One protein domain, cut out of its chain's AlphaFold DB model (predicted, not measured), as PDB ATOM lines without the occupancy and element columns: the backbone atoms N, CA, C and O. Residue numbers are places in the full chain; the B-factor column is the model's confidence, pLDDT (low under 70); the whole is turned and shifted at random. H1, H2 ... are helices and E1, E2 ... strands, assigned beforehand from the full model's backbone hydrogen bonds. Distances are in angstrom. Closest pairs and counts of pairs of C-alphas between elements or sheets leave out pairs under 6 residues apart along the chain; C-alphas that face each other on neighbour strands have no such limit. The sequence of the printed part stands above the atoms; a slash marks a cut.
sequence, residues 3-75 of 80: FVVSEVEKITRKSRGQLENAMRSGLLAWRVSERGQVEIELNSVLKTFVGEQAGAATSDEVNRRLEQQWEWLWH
ATOM      1  N   PHE A   3     146.606 136.681 163.736       90.94
ATOM      2  CA  PHE A   3     145.820 137.902 163.967       90.94
ATOM      3  C   PHE A   3     145.499 138.604 162.660       90.94
ATOM      4  O   PHE A   3     146.343 138.639 161.763       90.94
ATOM      5  N   VAL A   4     144.321 139.218 162.551       93.81
ATOM      6  CA  VAL A   4     144.011 140.013 161.357       93.81
ATOM      7  C   VAL A   4     144.834 141.300 161.344       93.81
ATOM      8  O   VAL A   4     145.208 141.840 162.387       93.81
ATOM      9  N   VAL A   5     145.103 141.825 160.146       92.00
ATOM     10  CA  VAL A   5     145.942 143.025 159.951       92.00
ATOM     11  C   VAL A   5     145.532 144.185 160.870       92.00
ATOM     12  O   VAL A   5     146.396 144.799 161.488       92.00
ATOM     13  N   SER A   6     144.231 144.438 161.029       90.12
ATOM     14  CA  SER A   6     143.720 145.545 161.851       90.12
ATOM     15  C   SER A   6     144.012 145.397 163.348       90.12
ATOM     16  O   SER A   6     144.113 146.398 164.055       90.12
ATOM     17  N   GLU A   7     144.161 144.173 163.853       89.50
ATOM     18  CA  GLU A   7     144.600 143.929 165.229       89.50
ATOM     19  C   GLU A   7     146.086 144.258 165.362       89.50
ATOM     20  O   GLU A   7     146.481 145.008 166.254       89.50
ATOM     21  N   VAL A   8     146.904 143.785 164.420       89.00
ATOM     22  CA  VAL A   8     148.350 144.043 164.407       89.00
ATOM     23  C   VAL A   8     148.658 145.538 164.284       89.00
ATOM     24  O   VAL A   8     149.573 146.023 164.954       89.00
ATOM     25  N   GLU A   9     147.878 146.293 163.504       88.94
ATOM     26  CA  GLU A   9     147.983 147.759 163.425       88.94
ATOM     27  C   GLU A   9     147.785 148.418 164.796       88.94
ATOM     28  O   GLU A   9     148.598 149.248 165.207       88.94
ATOM     29  N   LYS A  10     146.746 148.015 165.542       84.00
ATOM     30  CA  LYS A  10     146.461 148.556 166.883       84.00
ATOM     31  C   LYS A  10     147.597 148.269 167.865       84.00
ATOM     32  O   LYS A  10     147.966 149.144 168.644       84.00
ATOM     33  N   ILE A  11     148.154 147.063 167.806       77.62
ATOM     34  CA  ILE A  11     149.169 146.576 168.747       77.62
ATOM     35  C   ILE A  11     150.515 147.240 168.497       77.62
ATOM     36  O   ILE A  11     151.135 147.808 169.393       77.62
ATOM     37  N   THR A  12     150.980 147.163 167.256       83.25
ATOM     38  CA  THR A  12     152.323 147.611 166.880       83.25
ATOM     39  C   THR A  12     152.379 149.114 166.619       83.25
ATOM     40  O   THR A  12     153.466 149.674 166.455       83.25
ATOM     41  N   ARG A  13     151.205 149.762 166.535       83.94
ATOM     42  CA  ARG A  13     151.013 151.139 166.056       83.94
ATOM     43  C   ARG A  13     151.636 151.378 164.676       83.94
ATOM     44  O   ARG A  13     151.974 152.511 164.335       83.94
ATOM     45  N   LYS A  14     151.830 150.314 163.890       87.69
ATOM     46  CA  LYS A  14     152.307 150.390 162.509       87.69
ATOM     47  C   LYS A  14     151.124 150.570 161.581       87.69
ATOM     48  O   LYS A  14     150.059 150.004 161.806       87.69
ATOM     49  N   SER A  15     151.326 151.346 160.524       92.38
ATOM     50  CA  SER A  15     150.319 151.478 159.481       92.38
ATOM     51  C   SER A  15     150.228 150.198 158.656       92.38
ATOM     52  O   SER A  15     151.216 149.475 158.489       92.38
ATOM     53  N   ARG A  16     149.069 149.967 158.039       92.69
ATOM     54  CA  ARG A  16     148.876 148.911 157.044       92.69
ATOM     55  C   ARG A  16     150.001 148.834 156.014       92.69
ATOM     56  O   ARG A  16     150.503 147.749 155.753       92.69
ATOM     57  N   GLY A  17     150.444 149.971 155.473       94.50
ATOM     58  CA  GLY A  17     151.530 150.006 154.488       94.50
ATOM     59  C   GLY A  17     152.860 149.474 155.034       94.50
ATOM     60  O   GLY A  17     153.582 148.776 154.325       94.50
ATOM     61  N   GLN A  18     153.171 149.737 156.307       92.75
ATOM     62  CA  GLN A  18     154.363 149.190 156.967       92.75
ATOM     63  C   GLN A  18     154.251 147.676 157.178       92.75
ATOM     64  O   GLN A  18     155.219 146.957 156.934       92.75
ATOM     65  N   LEU A  19     153.075 147.190 157.585       93.44
ATOM     66  CA  LEU A  19     152.818 145.755 157.733       93.44
ATOM     67  C   LEU A  19     152.894 145.035 156.382       93.44
ATOM     68  O   LEU A  19     153.556 144.010 156.265       93.44
ATOM     69  N   GLU A  20     152.296 145.602 155.336       95.31
ATOM     70  CA  GLU A  20     152.366 145.067 153.975       95.31
ATOM     71  C   GLU A  20     153.788 145.038 153.423       95.31
ATOM     72  O   GLU A  20     154.166 144.073 152.758       95.31
ATOM     73  N   ASN A  21     154.590 146.066 153.699       95.88
ATOM     74  CA  ASN A  21     155.990 146.071 153.302       95.88
ATOM     75  C   ASN A  21     156.783 144.973 154.028       95.88
ATOM     76  O   ASN A  21     157.589 144.281 153.410       95.88
ATOM     77  N   ALA A  22     156.523 144.765 155.321       94.12
ATOM     78  CA  ALA A  22     157.171 143.718 156.106       94.12
ATOM     79  C   ALA A  22     156.739 142.301 155.680       94.12
ATOM     80  O   ALA A  22     157.578 141.403 155.632       94.12
ATOM     81  N   MET A  23     155.475 142.110 155.287       95.31
ATOM     82  CA  MET A  23     154.994 140.871 154.660       95.31
ATOM     83  C   MET A  23     155.693 140.610 153.320       95.31
ATOM     84  O   MET A  23     156.204 139.515 153.093       95.31
ATOM     85  N   ARG A  24     155.775 141.624 152.446       95.56
ATOM     86  CA  ARG A  24     156.468 141.521 151.148       95.56
ATOM     87  C   ARG A  24     157.965 141.251 151.294       95.56
ATOM     88  O   ARG A  24     158.538 140.551 150.470       95.56
ATOM     89  N   SER A  25     158.576 141.782 152.348       94.00
ATOM     90  CA  SER A  25     159.999 141.601 152.653       94.00
ATOM     91  C   SER A  25     160.307 140.282 153.377       94.00
ATOM     92  O   SER A  25     161.461 140.035 153.711       94.00
ATOM     93  N   GLY A  26     159.299 139.448 153.665       93.81
ATOM     94  CA  GLY A  26     159.470 138.172 154.371       93.81
ATOM     95  C   GLY A  26     159.754 138.295 155.872       93.81
ATOM     96  O   GLY A  26     160.100 137.303 156.508       93.81
ATOM     97  N   LEU A  27     159.611 139.490 156.453       92.25
ATOM     98  CA  LEU A  27     159.793 139.718 157.893       92.25
ATOM     99  C   LEU A  27     158.591 139.218 158.702       92.25
ATOM    100  O   LEU A  27     158.747 138.726 159.817       92.25
ATOM    101  N   LEU A  28     157.393 139.319 158.124       94.62
ATOM    102  CA  LEU A  28     156.163 138.807 158.716       94.62
ATOM    103  C   LEU A  28     155.718 137.533 158.010       94.62
ATOM    104  O   LEU A  28     155.578 137.518 156.786       94.62
ATOM    105  N   ALA A  29     155.428 136.496 158.790       95.69
ATOM    106  CA  ALA A  29     154.728 135.319 158.302       95.69
ATOM    107  C   ALA A  29     153.233 135.645 158.231       95.69
ATOM    108  O   ALA A  29     152.638 136.101 159.207       95.69
ATOM    109  N   TRP A  30     152.626 135.436 157.066       97.19
ATOM    110  CA  TRP A  30     151.231 135.776 156.809       97.19
ATOM    111  C   TRP A  30     150.542 134.684 155.995       97.19
ATOM    112  O   TRP A  30     151.189 133.891 155.310       97.19
ATOM    113  N   ARG A  31     149.215 134.637 156.085       96.38
ATOM    114  CA  ARG A  31     148.366 133.724 155.316       96.38
ATOM    115  C   ARG A  31     147.020 134.370 155.018       96.38
ATOM    116  O   ARG A  31     146.671 135.395 155.599       96.38
ATOM    117  N   VAL A  32     146.250 133.737 154.142       96.50
ATOM    118  CA  VAL A  32     144.835 134.060 153.933       96.50
ATOM    119  C   VAL A  32     144.003 133.001 154.651       96.50
ATOM    120  O   VAL A  32     144.211 131.808 154.437       96.50
ATOM    121  N   SER A  33     143.103 133.425 155.537       94.00
ATOM    122  CA  SER A  33     142.188 132.528 156.244       94.00
ATOM    123  C   SER A  33     141.111 131.976 155.310       94.00
ATOM    124  O   SER A  33     140.881 132.503 154.221       94.00
ATOM    125  N   GLU A  34     140.377 130.955 155.754       92.75
ATOM    126  CA  GLU A  34     139.246 130.385 154.999       92.75
ATOM    127  C   GLU A  34     138.145 131.416 154.688       92.75
ATOM    128  O   GLU A  34     137.370 131.249 153.751       92.75
ATOM    129  N   ARG A  35     138.095 132.517 155.450       92.69
ATOM    130  CA  ARG A  35     137.168 133.642 155.245       92.69
ATOM    131  C   ARG A  35     137.727 134.727 154.318       92.69
ATOM    132  O   ARG A  35     137.124 135.790 154.197       92.69
ATOM    133  N   GLY A  36     138.892 134.503 153.710       93.88
ATOM    134  CA  GLY A  36     139.551 135.464 152.826       93.88
ATOM    135  C   GLY A  36     140.243 136.623 153.551       93.88
ATOM    136  O   GLY A  36     140.571 137.625 152.918       93.88
ATOM    137  N   GLN A  37     140.461 136.528 154.868       94.38
ATOM    138  CA  GLN A  37     141.131 137.583 155.635       94.38
ATOM    139  C   GLN A  37     142.639 137.353 155.670       94.38
ATOM    140  O   GLN A  37     143.095 136.228 155.852       94.38
ATOM    141  N   VAL A  38     143.414 138.429 155.533       94.44
ATOM    142  CA  VAL A  38     144.863 138.366 155.737       94.44
ATOM    143  C   VAL A  38     145.143 138.302 157.232       94.44
ATOM    144  O   VAL A  38     144.755 139.199 157.986       94.44
ATOM    145  N   GLU A  39     145.833 137.244 157.632       96.06
ATOM    146  CA  GLU A  39     146.279 137.010 158.995       96.06
ATOM    147  C   GLU A  39     147.803 137.018 159.062       96.06
ATOM    148  O   GLU A  39     148.476 136.519 158.159       96.06
ATOM    149  N   ILE A  40     148.345 137.546 160.154       94.75
ATOM    150  CA  ILE A  40     149.776 137.622 160.427       94.75
ATOM    151  C   ILE A  40     150.076 136.788 161.671       94.75
ATOM    152  O   ILE A  40     149.353 136.839 162.671       94.75
ATOM    153  N   GLU A  41     151.142 135.998 161.608       93.94
ATOM    154  CA  GLU A  41     151.601 135.188 162.724       93.94
ATOM    155  C   GLU A  41     152.226 136.077 163.806       93.94
ATOM    156  O   GLU A  41     153.150 136.853 163.543       93.94
ATOM    157  N   LEU A  42     151.760 135.917 165.044       85.88
ATOM    158  CA  LEU A  42     152.217 136.703 166.187       85.88
ATOM    159  C   LEU A  42     153.740 136.695 166.376       85.88
ATOM    160  O   LEU A  42     154.342 137.742 166.606       85.88
ATOM    161  N   ASN A  43     154.372 135.527 166.281       85.75
ATOM    162  CA  ASN A  43     155.796 135.400 166.585       85.75
ATOM    163  C   ASN A  43     156.645 136.220 165.613       85.75
ATOM    164  O   ASN A  43     157.556 136.936 166.036       85.75
ATOM    165  N   SER A  44     156.290 136.206 164.328       90.62
ATOM    166  CA  SER A  44     156.912 137.077 163.334       90.62
ATOM    167  C   SER A  44     156.725 138.576 163.631       90.62
ATOM    168  O   SER A  44     157.670 139.350 163.461       90.62
ATOM    169  N   VAL A  45     155.565 138.994 164.160       88.06
ATOM    170  CA  VAL A  45     155.294 140.387 164.576       88.06
ATOM    171  C   VAL A  45     156.198 140.802 165.731       88.06
ATOM    172  O   VAL A  45     156.841 141.851 165.660       88.06
ATOM    173  N   LEU A  46     156.274 139.979 166.780       81.56
ATOM    174  CA  LEU A  46     157.074 140.260 167.974       81.56
ATOM    175  C   LEU A  46     158.563 140.344 167.631       81.56
ATOM    176  O   LEU A  46     159.232 141.310 168.003       81.56
ATOM    177  N   LYS A  47     159.059 139.386 166.840       84.38
ATOM    178  CA  LYS A  47     160.442 139.377 166.354       84.38
ATOM    179  C   LYS A  47     160.775 140.621 165.525       84.38
ATOM    180  O   LYS A  47     161.870 141.157 165.651       84.38
ATOM    181  N   THR A  48     159.845 141.068 164.682       86.00
ATOM    182  CA  THR A  48     160.092 142.149 163.715       86.00
ATOM    183  C   THR A  48     159.946 143.543 164.318       86.00
ATOM    184  O   THR A  48     160.722 144.435 163.987       86.00
ATOM    185  N   PHE A  49     158.950 143.764 165.179       80.00
ATOM    186  CA  PHE A  49     158.574 145.115 165.615       80.00
ATOM    187  C   PHE A  49     158.726 145.377 167.110       80.00
ATOM    188  O   PHE A  49     158.664 146.537 167.511       80.00
ATOM    189  N   VAL A  50     158.907 144.338 167.926       70.44
ATOM    190  CA  VAL A  50     158.977 144.448 169.398       70.44
ATOM    191  C   VAL A  50     160.386 144.106 169.922       70.44
ATOM    192  O   VAL A  50     160.637 144.125 171.125       70.44
ATOM    193  N   GLY A  51     161.334 143.816 169.026       58.16
ATOM    194  CA  GLY A  51     162.662 143.295 169.349       58.16
ATOM    195  C   GLY A  51     163.559 144.221 170.181       58.16
ATOM    196  O   GLY A  51     164.346 144.964 169.613       58.16
ATOM    197  N   GLU A  52     163.475 144.086 171.513       44.06
ATOM    198  CA  GLU A  52     164.596 144.205 172.474       44.06
ATOM    199  C   GLU A  52     164.306 143.594 173.872       44.06
ATOM    200  O   GLU A  52     165.230 143.396 174.652       44.06
ATOM    201  N   GLN A  53     163.067 143.191 174.205       48.47
ATOM    202  CA  GLN A  53     162.777 142.491 175.480       48.47
ATOM    203  C   GLN A  53     162.852 140.949 175.431       48.47
ATOM    204  O   GLN A  53     162.713 140.299 176.464       48.47
ATOM    205  N   ALA A  54     163.094 140.355 174.259       48.53
ATOM    206  CA  ALA A  54     163.088 138.898 174.049       48.53
ATOM    207  C   ALA A  54     164.486 138.305 173.762       48.53
ATOM    208  O   ALA A  54     164.606 137.211 173.213       48.53
ATOM    209  N   GLY A  55     165.553 139.037 174.092       38.91
ATOM    210  CA  GLY A  55     166.921 138.535 174.002       38.91
ATOM    211  C   GLY A  55     167.252 137.638 175.195       38.91
ATOM    212  O   GLY A  55     167.203 138.095 176.331       38.91
ATOM    213  N   ALA A  56     167.637 136.392 174.913       39.75
ATOM    214  CA  ALA A  56     168.165 135.391 175.848       39.75
ATOM    215  C   ALA A  56     167.148 134.647 176.736       39.75
ATOM    216  O   ALA A  56     167.180 134.738 177.958       39.75
ATOM    217  N   ALA A  57     166.315 133.799 176.133       40.16
ATOM    218  CA  ALA A  57     165.913 132.546 176.774       40.16
ATOM    219  C   ALA A  57     165.531 131.512 175.704       40.16
ATOM    220  O   ALA A  57     165.164 131.846 174.580       40.16
ATOM    221  N   THR A  58     165.700 130.242 176.031       44.38
ATOM    222  CA  THR A  58     165.370 129.084 175.197       44.38
ATOM    223  C   THR A  58     163.928 129.143 174.670       44.38
ATOM    224  O   THR A  58     163.027 129.603 175.369       44.38
ATOM    225  N   SER A  59     163.728 128.679 173.430       52.62
ATOM    226  CA  SER A  59     162.560 128.940 172.566       52.62
ATOM    227  C   SER A  59     161.171 128.724 173.196       52.62
ATOM    228  O   SER A  59     160.225 129.404 172.803       52.62
ATOM    229  N   ASP A  60     161.043 127.840 174.188       54.19
ATOM    230  CA  ASP A  60     159.764 127.547 174.854       54.19
ATOM    231  C   ASP A  60     159.434 128.515 176.000       54.19
ATOM    232  O   ASP A  60     158.293 128.952 176.146       54.19
ATOM    233  N   GLU A  61     160.439 128.927 176.777       53.66
ATOM    234  CA  GLU A  61     160.275 129.888 177.877       53.66
ATOM    235  C   GLU A  61     159.974 131.287 177.321       53.66
ATOM    236  O   GLU A  61     159.166 132.034 177.872       53.66
ATOM    237  N   VAL A  62     160.583 131.623 176.178       55.69
ATOM    238  CA  VAL A  62     160.308 132.870 175.456       55.69
ATOM    239  C   VAL A  62     158.902 132.863 174.882       55.69
ATOM    240  O   VAL A  62     158.195 133.834 175.104       55.69
ATOM    241  N   ASN A  63     158.445 131.786 174.235       55.53
ATOM    242  CA  ASN A  63     157.055 131.709 173.767       55.53
ATOM    243  C   ASN A  63     156.062 131.904 174.920       55.53
ATOM    244  O   ASN A  63     155.141 132.703 174.795       55.53
ATOM    245  N   ARG A  64     156.291 131.262 176.072       61.75
ATOM    246  CA  ARG A  64     155.409 131.388 177.241       61.75
ATOM    247  C   ARG A  64     155.453 132.782 177.870       61.75
ATOM    248  O   ARG A  64     154.419 133.329 178.246       61.75
ATOM    249  N   ARG A  65     156.639 133.387 177.969       62.09
ATOM    250  CA  ARG A  65     156.809 134.762 178.460       62.09
ATOM    251  C   ARG A  65     156.219 135.781 177.487       62.09
ATOM    252  O   ARG A  65     155.670 136.781 177.934       62.09
ATOM    253  N   LEU A  66     156.288 135.522 176.184       63.72
ATOM    254  CA  LEU A  66     155.678 136.349 175.147       63.72
ATOM    255  C   LEU A  66     154.156 136.211 175.146       63.72
ATOM    256  O   LEU A  66     153.488 137.231 175.047       63.72
ATOM    257  N   GLU A  67     153.602 135.011 175.336       63.53
ATOM    258  CA  GLU A  67     152.164 134.807 175.569       63.53
ATOM    259  C   GLU A  67     151.692 135.558 176.820       63.53
ATOM    260  O   GLU A  67     150.679 136.245 176.774       63.53
ATOM    261  N   GLN A  68     152.467 135.537 177.907       63.81
ATOM    262  CA  GLN A  68     152.151 136.326 179.101       63.81
ATOM    263  C   GLN A  68     152.249 137.832 178.840       63.81
ATOM    264  O   GLN A  68     151.340 138.575 179.196       63.81
ATOM    265  N   GLN A  69     153.316 138.325 178.200       62.66
ATOM    266  CA  GLN A  69     153.413 139.744 177.835       62.66
ATOM    267  C   GLN A  69     152.282 140.165 176.890       62.66
ATOM    268  O   GLN A  69     151.807 141.297 176.965       62.66
ATOM    269  N   TRP A  70     151.816 139.248 176.048       67.31
ATOM    270  CA  TRP A  70     150.664 139.437 175.182       67.31
ATOM    271  C   TRP A  70     149.353 139.534 175.965       67.31
ATOM    272  O   TRP A  70     148.574 140.455 175.724       67.31
ATOM    273  N   GLU A  71     149.133 138.657 176.949       62.84
ATOM    274  CA  GLU A  71     148.012 138.777 177.890       62.84
ATOM    275  C   GLU A  71     148.054 140.112 178.642       62.84
ATOM    276  O   GLU A  71     147.020 140.752 178.792       62.84
ATOM    277  N   TRP A  72     149.233 140.585 179.058       61.62
ATOM    278  CA  TRP A  72     149.394 141.875 179.746       61.62
ATOM    279  C   TRP A  72     149.126 143.091 178.851       61.62
ATOM    280  O   TRP A  72     148.576 144.085 179.323       61.62
ATOM    281  N   LEU A  73     149.495 143.029 177.568       59.50
ATOM    282  CA  LEU A  73     149.181 144.080 176.594       59.50
ATOM    283  C   LEU A  73     147.678 144.147 176.280       59.50
ATOM    284  O   LEU A  73     147.196 145.210 175.886       59.50
ATOM    285  N   TRP A  74     146.939 143.048 176.480       62.12
ATOM    286  CA  TRP A  74     145.515 142.948 176.146       62.12
ATOM    287  C   TRP A  74     144.535 142.963 177.313       62.12
ATOM    288  O   TRP A  74     143.399 143.409 177.148       62.12
ATOM    289  N   HIS A  75     144.969 142.550 178.494       51.88
ATOM    290  CA  HIS A  75     144.260 142.724 179.746       51.88
ATOM    291  C   HIS A  75     145.025 143.754 180.571       51.88
ATOM    292  O   HIS A  75     145.771 143.370 181.480       51.88
TER     293      HIS A  75
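What this domain is: This is residues 3 to 75 of the 80 residues of an uncharacterized protein of Mixta calida (UniProt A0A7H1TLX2). A small hairpin, E1 and E2, forms one end with H1 packed on E2 and H2 crosswise to H1; H3 follows in the middle, and the longest helix, H4, lies loosely beyond it across a loop. The 73 printed residues include, in order, H1 H2 E1 E2 H3 H4, mostly helix, with an antiparallel sheet E1 - E2. The whole is compact, radius of gyration of the C-alphas 12.6 A, spanning 34 by 26 by 22 A.

How they stand to each other: In the hairpin of E1, residues 30 to 32, and E2, residues 38 to 41, N 31 and O 39 are within hydrogen-bond range at 2.9 A. The closest C-alphas of H1, residues 5 to 12, and E2 are those of Val 5 and Glu 39, 6.1 A apart. H1 touches H2, residues 16 to 24, about perpendicular at 79 degrees; their closest C-alphas, Glu 9 and Arg 16, are 6.5 A apart. H3, residues 42 to 49, is near H2 and H4, residues 59 to 74. In the four helices every O i to N i+4 pair is within hydrogen-bond range.

Where its parts are: H1 begins at C-alpha 5 (145.942, 143.025, 159.951). H4, 22.4 A long, ends at C-alpha 74 (145.515, 142.948, 176.146).

The domain as a whole: The farthest C-alphas, Arg 35 and Ala 56, are 37.3 A apart. The printed part has no cut and no long link. Residues 51 to 75 have pLDDT under 70.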